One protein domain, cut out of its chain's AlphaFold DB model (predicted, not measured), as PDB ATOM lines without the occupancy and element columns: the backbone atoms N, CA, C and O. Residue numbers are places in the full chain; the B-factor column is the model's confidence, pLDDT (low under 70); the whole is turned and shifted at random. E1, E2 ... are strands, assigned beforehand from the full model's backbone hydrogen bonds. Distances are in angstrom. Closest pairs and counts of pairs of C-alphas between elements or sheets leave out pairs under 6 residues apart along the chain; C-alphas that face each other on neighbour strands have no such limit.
ATOM      1  N   LYS A   8     129.453 140.460  63.117       80.31
ATOM      2  CA  LYS A   8     129.714 141.856  62.730       80.31
ATOM      3  C   LYS A   8     129.010 142.836  63.688       80.31
ATOM      4  O   LYS A   8     127.843 142.596  64.037       80.31
ATOM      5  N   PRO A   9     129.676 143.940  64.075       81.62
ATOM      6  CA  PRO A   9     129.032 145.004  64.832       81.62
ATOM      7  C   PRO A   9     127.908 145.636  64.007       81.62
ATOM      8  O   PRO A   9     127.903 145.587  62.770       81.62
ATOM      9  N   CYS A  10     126.927 146.225  64.686       82.81
ATOM     10  CA  CYS A  10     125.933 147.045  64.008       82.81
ATOM     11  C   CYS A  10     126.595 148.269  63.353       82.81
ATOM     12  O   CYS A  10     127.585 148.806  63.835       82.81
ATOM     13  N   THR A  11     126.024 148.738  62.244       83.50
ATOM     14  CA  THR A  11     126.471 149.962  61.563       83.50
ATOM     15  C   THR A  11     125.393 151.026  61.687       83.50
ATOM     16  O   THR A  11     124.208 150.721  61.569       83.50
ATOM     17  N   ALA A  12     125.792 152.288  61.854       82.25
ATOM     18  CA  ALA A  12     124.845 153.388  62.018       82.25
ATOM     19  C   ALA A  12     123.956 153.591  60.780       82.25
ATOM     20  O   ALA A  12     122.801 153.973  60.897       82.25
ATOM     21  N   ARG A  13     124.493 153.278  59.592       82.69
ATOM     22  CA  ARG A  13     123.795 153.334  58.296       82.69
ATOM     23  C   ARG A  13     122.864 152.149  58.027       82.69
ATOM     24  O   ARG A  13     122.265 152.085  56.962       82.69
ATOM     25  N   CYS A  14     122.762 151.191  58.945       83.75
ATOM     26  CA  CYS A  14     121.835 150.081  58.779       83.75
ATOM     27  C   CYS A  14     120.393 150.605  58.802       83.75
ATOM     28  O   CYS A  14     120.001 151.336  59.711       83.75
ATOM     29  N   GLU A  15     119.580 150.193  57.832       83.69
ATOM     30  CA  GLU A  15     118.179 150.617  57.711       83.69
ATOM     31  C   GLU A  15     117.346 150.303  58.970       83.69
ATOM     32  O   GLU A  15     116.428 151.050  59.316       83.69
ATOM     33  N   PHE A  16     117.718 149.244  59.702       83.88
ATOM     34  CA  PHE A  16     117.040 148.774  60.913       83.88
ATOM     35  C   PHE A  16     117.626 149.337  62.210       83.88
ATOM     36  O   PHE A  16     117.090 149.048  63.282       83.88
ATOM     37  N   PHE A  17     118.727 150.087  62.142       83.69
ATOM     38  CA  PHE A  17     119.354 150.684  63.314       83.69
ATOM     39  C   PHE A  17     118.561 151.921  63.746       83.69
ATOM     40  O   PHE A  17     118.275 152.815  62.944       83.69
ATOM     41  N   ARG A  18     118.146 151.949  65.014       86.81
ATOM     42  CA  ARG A  18     117.387 153.050  65.607       86.81
ATOM     43  C   ARG A  18     117.852 153.291  67.038       86.81
ATOM     44  O   ARG A  18     118.118 152.349  67.774       86.81
ATOM     45  N   CYS A  19     117.871 154.548  67.458       85.06
ATOM     46  CA  CYS A  19     117.953 154.884  68.875       85.06
ATOM     47  C   CYS A  19     116.650 154.522  69.591       85.06
ATOM     48  O   CYS A  19     115.592 154.418  68.957       85.06
ATOM     49  N   GLY A  20     116.714 154.397  70.916       77.50
ATOM     50  CA  GLY A  20     115.554 154.270  71.789       77.50
ATOM     51  C   GLY A  20     114.435 155.236  71.391       77.50
ATOM     52  O   GLY A  20     114.672 156.378  70.983       77.50
ATOM     53  N   ARG A  21     113.194 154.741  71.437       80.06
ATOM     54  CA  ARG A  21     111.991 155.457  70.967       80.06
ATOM     55  C   ARG A  21     111.987 155.811  69.470       80.06
ATOM     56  O   ARG A  21     111.204 156.651  69.050       80.06
ATOM     57  N   ARG A  22     112.815 155.145  68.653       75.69
ATOM     58  CA  ARG A  22     112.897 155.310  67.187       75.69
ATOM     59  C   ARG A  22     113.379 156.697  66.731       75.69
ATOM     60  O   ARG A  22     113.070 157.113  65.621       75.69
ATOM     61  N   THR A  23     114.179 157.382  67.547       80.31
ATOM     62  CA  THR A  23     114.603 158.782  67.324       80.31
ATOM     63  C   THR A  23     116.060 158.922  66.852       80.31
ATOM     64  O   THR A  23     116.845 159.673  67.430       80.31
ATOM     65  N   LEU A  24     116.457 158.173  65.816       84.69
ATOM     66  CA  LEU A  24     117.787 158.330  65.212       84.69
ATOM     67  C   LEU A  24     117.759 159.430  64.147       84.69
ATOM     68  O   LEU A  24     117.003 159.333  63.183       84.69
ATOM     69  N   VAL A  25     118.619 160.429  64.301       86.06
ATOM     70  CA  VAL A  25     118.828 161.522  63.348       86.06
ATOM     71  C   VAL A  25     120.301 161.526  62.946       86.06
ATOM     72  O   VAL A  25     121.159 161.160  63.743       86.06
ATOM     73  N   PHE A  26     120.622 161.921  61.718       86.19
ATOM     74  CA  PHE A  26     122.010 162.154  61.320       86.19
ATOM     75  C   PHE A  26     122.299 163.651  61.370       86.19
ATOM     76  O   PHE A  26     121.696 164.417  60.621       86.19
ATOM     77  N   ARG A  27     123.220 164.067  62.240       86.00
ATOM     78  CA  ARG A  27     123.697 165.452  62.334       86.00
ATOM     79  C   ARG A  27     125.141 165.479  61.856       86.00
ATOM     80  O   ARG A  27     125.960 164.726  62.373       86.00
ATOM     81  N   GLU A  28     125.431 166.269  60.823       85.31
ATOM     82  CA  GLU A  28     126.782 166.362  60.231       85.31
ATOM     83  C   GLU A  28     127.363 164.990  59.819       85.31
ATOM     84  O   GLU A  28     128.550 164.710  59.963       85.31
ATOM     85  N   GLY A  29     126.499 164.080  59.356       83.00
ATOM     86  CA  GLY A  29     126.890 162.720  58.967       83.00
ATOM     87  C   GLY A  29     127.153 161.755  60.132       83.00
ATOM     88  O   GLY A  29     127.444 160.583  59.884       83.00
ATOM     89  N   ARG A  30     127.003 162.196  61.388       85.81
ATOM     90  CA  ARG A  30     127.127 161.353  62.584       85.81
ATOM     91  C   ARG A  30     125.751 160.923  63.109       85.81
ATOM     92  O   ARG A  30     124.820 161.730  63.105       85.81
ATOM     93  N   PRO A  31     125.603 159.669  63.568       87.00
ATOM     94  CA  PRO A  31     124.377 159.207  64.208       87.00
ATOM     95  C   PRO A  31     124.147 159.915  65.550       87.00
ATOM     96  O   PRO A  31     125.020 159.944  66.418       87.00
ATOM     97  N   TRP A  32     122.953 160.470  65.716       87.25
ATOM     98  CA  TRP A  32     122.534 161.263  66.865       87.25
ATOM     99  C   TRP A  32     121.198 160.749  67.399       87.25
ATOM    100  O   TRP A  32     120.237 160.596  66.640       87.25
ATOM    101  N   CYS A  33     121.109 160.496  68.704       87.50
ATOM    102  CA  CYS A  33     119.835 160.155  69.332       87.50
ATOM    103  C   CYS A  33     119.135 161.430  69.803       87.50
ATOM    104  O   CYS A  33     119.557 162.036  70.784       87.50
ATOM    105  N   SER A  34     118.019 161.809  69.173       85.38
ATOM    106  CA  SER A  34     117.277 163.014  69.581       85.38
ATOM    107  C   SER A  34     116.633 162.885  70.965       85.38
ATOM    108  O   SER A  34     116.365 163.899  71.597       85.38
ATOM    109  N   PHE A  35     116.369 161.661  71.438       83.56
ATOM    110  CA  PHE A  35     115.782 161.442  72.761       83.56
ATOM    111  C   PHE A  35     116.734 161.804  73.911       83.56
ATOM    112  O   PHE A  35     116.296 162.398  74.888       83.56
ATOM    113  N   VAL A  36     118.017 161.451  73.787       85.31
ATOM    114  CA  VAL A  36     119.037 161.691  74.827       85.31
ATOM    115  C   VAL A  36     119.895 162.920  74.493       85.31
ATOM    116  O   VAL A  36     120.623 163.419  75.336       85.31
ATOM    117  N   ASN A  37     119.772 163.454  73.272       86.50
ATOM    118  CA  ASN A  37     120.623 164.521  72.743       86.50
ATOM    119  C   ASN A  37     122.120 164.202  72.842       86.50
ATOM    120  O   ASN A  37     122.940 165.070  73.126       86.50
ATOM    121  N   GLU A  38     122.471 162.953  72.543       85.88
ATOM    122  CA  GLU A  38     123.852 162.483  72.538       85.88
ATOM    123  C   GLU A  38     124.222 161.833  71.196       85.88
ATOM    124  O   GLU A  38     123.368 161.217  70.532       85.88
ATOM    125  N   PRO A  39     125.500 161.937  70.782       86.44
ATOM    126  CA  PRO A  39     126.014 161.174  69.656       86.44
ATOM    127  C   PRO A  39     126.015 159.682  70.010       86.44
ATOM    128  O   PRO A  39     126.496 159.271  71.061       86.44
ATOM    129  N   CYS A  40     125.490 158.851  69.114       83.88
ATOM    130  CA  CYS A  40     125.294 157.424  69.361       83.88
ATOM    131  C   CYS A  40     125.963 156.620  68.254       83.88
ATOM    132  O   CYS A  40     125.374 156.363  67.203       83.88
ATOM    133  N   THR A  41     127.208 156.211  68.479       85.06
ATOM    134  CA  THR A  41     127.862 155.241  67.601       85.06
ATOM    135  C   THR A  41     127.305 153.848  67.887       85.06
ATOM    136  O   THR A  41     127.020 153.504  69.034       85.06
ATOM    137  N   PRO A  42     127.125 153.012  66.857       78.62
ATOM    138  CA  PRO A  42     126.497 151.711  67.027       78.62
ATOM    139  C   PRO A  42     127.270 150.794  67.978       78.62
ATOM    140  O   PRO A  42     126.650 149.921  68.556       78.62
ATOM    141  N   GLU A  43     128.575 150.991  68.172       80.19
ATOM    142  CA  GLU A  43     129.414 150.145  69.029       80.19
ATOM    143  C   GLU A  43     129.308 150.489  70.519       80.19
ATOM    144  O   GLU A  43     129.301 149.577  71.341       80.19
ATOM    145  N   SER A  44     129.164 151.768  70.888       81.44
ATOM    146  CA  SER A  44     129.198 152.215  72.294       81.44
ATOM    147  C   SER A  44     127.880 152.788  72.813       81.44
ATOM    148  O   SER A  44     127.797 153.214  73.962       81.44
ATOM    149  N   CYS A  45     126.837 152.835  71.989       83.44
ATOM    150  CA  CYS A  45     125.566 153.412  72.394       83.44
ATOM    151  C   CYS A  45     124.791 152.461  73.314       83.44
ATOM    152  O   CYS A  45     124.569 151.306  72.970       83.44
ATOM    153  N   ALA A  46     124.345 152.953  74.470       83.69
ATOM    154  CA  ALA A  46     123.542 152.169  75.413       83.69
ATOM    155  C   ALA A  46     122.078 152.018  74.962       83.69
ATOM    156  O   ALA A  46     121.415 151.031  75.265       83.69
ATOM    157  N   TYR A  47     121.575 152.996  74.205       83.88
ATOM    158  CA  TYR A  47     120.175 153.074  73.782       83.88
ATOM    159  C   TYR A  47     119.966 152.623  72.333       83.88
ATOM    160  O   TYR A  47     119.005 153.047  71.687       83.88
ATOM    161  N   VAL A  48     120.860 151.795  71.788       86.12
ATOM    162  CA  VAL A  48     120.652 151.215  70.459       86.12
ATOM    163  C   VAL A  48     119.512 150.201  70.498       86.12
ATOM    164  O   VAL A  48     119.379 149.383  71.403       86.12
ATOM    165  N   THR A  49     118.690 150.229  69.459       87.06
ATOM    166  CA  THR A  49     117.646 149.243  69.219       87.06
ATOM    167  C   THR A  49     117.685 148.805  67.757       87.06
ATOM    168  O   THR A  49     117.911 149.602  66.844       87.06
ATOM    169  N   CYS A  50     117.467 147.513  67.517       87.56
ATOM    170  CA  CYS A  50     117.238 146.999  66.171       87.56
ATOM    171  C   CYS A  50     115.732 146.876  65.946       87.56
ATOM    172  O   CYS A  50     115.060 146.187  66.711       87.56
ATOM    173  N   LEU A  51     115.208 147.472  64.871       86.12
ATOM    174  CA  LEU A  51     113.781 147.395  64.533       86.12
ATOM    175  C   LEU A  51     113.288 145.944  64.365       86.12
ATOM    176  O   LEU A  51     112.139 145.644  64.664       86.12
ATOM    177  N   ARG A  52     114.171 145.034  63.929       86.75
ATOM    178  CA  ARG A  52     113.888 143.596  63.778       86.75
ATOM    179  C   ARG A  52     114.088 142.780  65.063       86.75
ATOM    180  O   ARG A  52     113.977 141.558  65.019       86.75
ATOM    181  N   GLY A  53     114.468 143.411  66.175       86.75
ATOM    182  CA  GLY A  53     114.757 142.715  67.433       86.75
ATOM    183  C   GLY A  53     115.958 141.763  67.353       86.75
ATOM    184  O   GLY A  53     116.033 140.799  68.103       86.75
ATOM    185  N   LYS A  54     116.887 141.993  66.416       87.25
ATOM    186  CA  LYS A  54     118.093 141.167  66.210       87.25
ATOM    187  C   LYS A  54     119.357 141.820  66.771       87.25
ATOM    188  O   LYS A  54     120.447 141.548  66.281       87.25
ATOM    189  N   LEU A  55     119.222 142.708  67.750       87.00
ATOM    190  CA  LEU A  55     120.371 143.255  68.463       87.00
ATOM    191  C   LEU A  55     120.770 142.273  69.565       87.00
ATOM    192  O   LEU A  55     119.927 141.878  70.366       87.00
ATOM    193  N   ILE A  56     122.036 141.875  69.584       86.81
ATOM    194  CA  ILE A  56     122.613 141.000  70.606       86.81
ATOM    195  C   ILE A  56     123.470 141.846  71.552       86.81
ATOM    196  O   ILE A  56     123.916 142.937  71.185       86.81
ATOM    197  N   ALA A  57     123.706 141.334  72.763       82.19
ATOM    198  CA  ALA A  57     124.617 141.935  73.732       82.19
ATOM    199  C   ALA A  57     125.964 142.324  73.087       82.19
ATOM    200  O   ALA A  57     126.493 141.616  72.226       82.19
ATOM    201  N   GLY A  58     126.495 143.482  73.490       82.19
ATOM    202  CA  GLY A  58     127.700 144.065  72.891       82.19
ATOM    203  C   GLY A  58     127.468 144.713  71.522       82.19
ATOM    204  O   GLY A  58     128.398 144.796  70.727       82.19
ATOM    205  N   ASN A  59     126.234 145.134  71.225       84.94
ATOM    206  CA  ASN A  59     125.868 145.857  70.006       84.94
ATOM    207  C   ASN A  59     126.199 145.117  68.696       84.94
ATOM    208  O   ASN A  59     126.520 145.705  67.656       84.94
ATOM    209  N   LYS A  60     126.088 143.788  68.750       86.19
ATOM    210  CA  LYS A  60     126.326 142.889  67.618       86.19
ATOM    211  C   LYS A  60     125.028 142.602  66.873       86.19
ATOM    212  O   LYS A  60     123.950 142.497  67.464       86.19
ATOM    213  N   CYS A  61     125.136 142.437  65.558       86.38
ATOM    214  CA  CYS A  61     123.990 142.108  64.722       86.38
ATOM    215  C   CYS A  61     123.738 140.594  64.720       86.38
ATOM    216  O   CYS A  61     124.503 139.820  64.145       86.38
ATOM    217  N   GLY A  62     122.615 140.170  65.299       84.88
ATOM    218  CA  GLY A  62     122.168 138.777  65.325       84.88
ATOM    219  C   GLY A  62     121.764 138.217  63.960       84.88
ATOM    220  O   GLY A  62     121.570 137.015  63.843       84.88
ATOM    221  N   LEU A  63     121.655 139.054  62.919       82.06
ATOM    222  CA  LEU A  63     121.484 138.582  61.536       82.06
ATOM    223  C   LEU A  63     122.771 137.976  60.965       82.06
ATOM    224  O   LEU A  63     122.711 137.180  60.035       82.06
ATOM    225  N   THR A  64     123.927 138.362  61.504       79.38
ATOM    226  CA  THR A  64     125.232 137.896  61.021       79.38
ATOM    227  C   THR A  64     125.664 136.599  61.699       79.38
ATOM    228  O   THR A  64     126.506 135.876  61.172       79.38
ATOM    229  N   ILE A  65     125.089 136.289  62.862       77.94
ATOM    230  CA  ILE A  65     125.421 135.087  63.620       77.94
ATOM    231  C   ILE A  65     124.789 133.892  62.911       77.94
ATOM    232  O   ILE A  65     123.578 133.671  62.980       77.94
ATOM    233  N   ARG A  66     125.614 133.111  62.211       68.19
ATOM    234  CA  ARG A  66     125.203 131.797  61.718       68.19
ATOM    235  C   ARG A  66     125.102 130.870  62.923       68.19
ATOM    236  O   ARG A  66     126.064 130.726  63.670       68.19
ATOM    237  N   ARG A  67     123.939 130.242  63.122       65.44
ATOM    238  CA  ARG A  67     123.830 129.143  64.084       65.44
ATOM    239  C   ARG A  67     124.746 128.027  63.606       65.44
ATOM    240  O   ARG A  67     124.523 127.483  62.528       65.44
ATOM    241  N   ILE A  68     125.754 127.699  64.400       65.25
ATOM    242  CA  ILE A  68     126.469 126.443  64.234       65.25
ATOM    243  C   ILE A  68     125.618 125.395  64.951       65.25
ATOM    244  O   ILE A  68     125.734 125.202  66.157       65.25
TER     245      ILE A  68
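AT A GLANCE: This is residues 8 to 68 of the 98 residues of an uncharacterized protein of Nitrososphaeria archaeon (UniProt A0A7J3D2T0). Little regular structure: a mostly looped chain has the hairpin of E2 and E3 at one end, the small antiparallel pair E1 and E4 near the middle, and residues 62 to 68 as a tail toward the other end. The 61 printed residues hold no named helix and four strands, E1 to E4 in order, with 14 residues, class all strand. It is compact, radius of gyration of the C-alphas 11.3 A, yet elongated, 39 by 20 by 18 A.

IN THESE COORDINATES: E1, residues 17 to 19, begins at C-alpha (119.354, 150.684, 63.314) and spans 7.1 A. E2, residues 24 to 27, spans 9.7 A; E3, residues 30 to 33, 10.0 A. E4, residues 48 to 50, spans 6.9 A, ending at C-alpha (117.238, 146.999, 66.171).

HOW THE PARTS SIT: E1 and E4 are antiparallel; N 49 and O 18 are 2.8 A apart, within hydrogen-bond range. In the antiparallel hairpin E2 and E3, N 25 and O 32 are 2.8 A apart, also within range. The closest C-alphas of E1 and E3, Cys 19 and Cys 33, are 5.6 A apart. E2 and E4 are apart.

THE WHOLE: The farthest C-alphas, Glu 28 and Ile 68, are 40.1 A apart. The printed part has no cut; E3 to E4 is a long link. Residues 66 to 68 have pLDDT under 70.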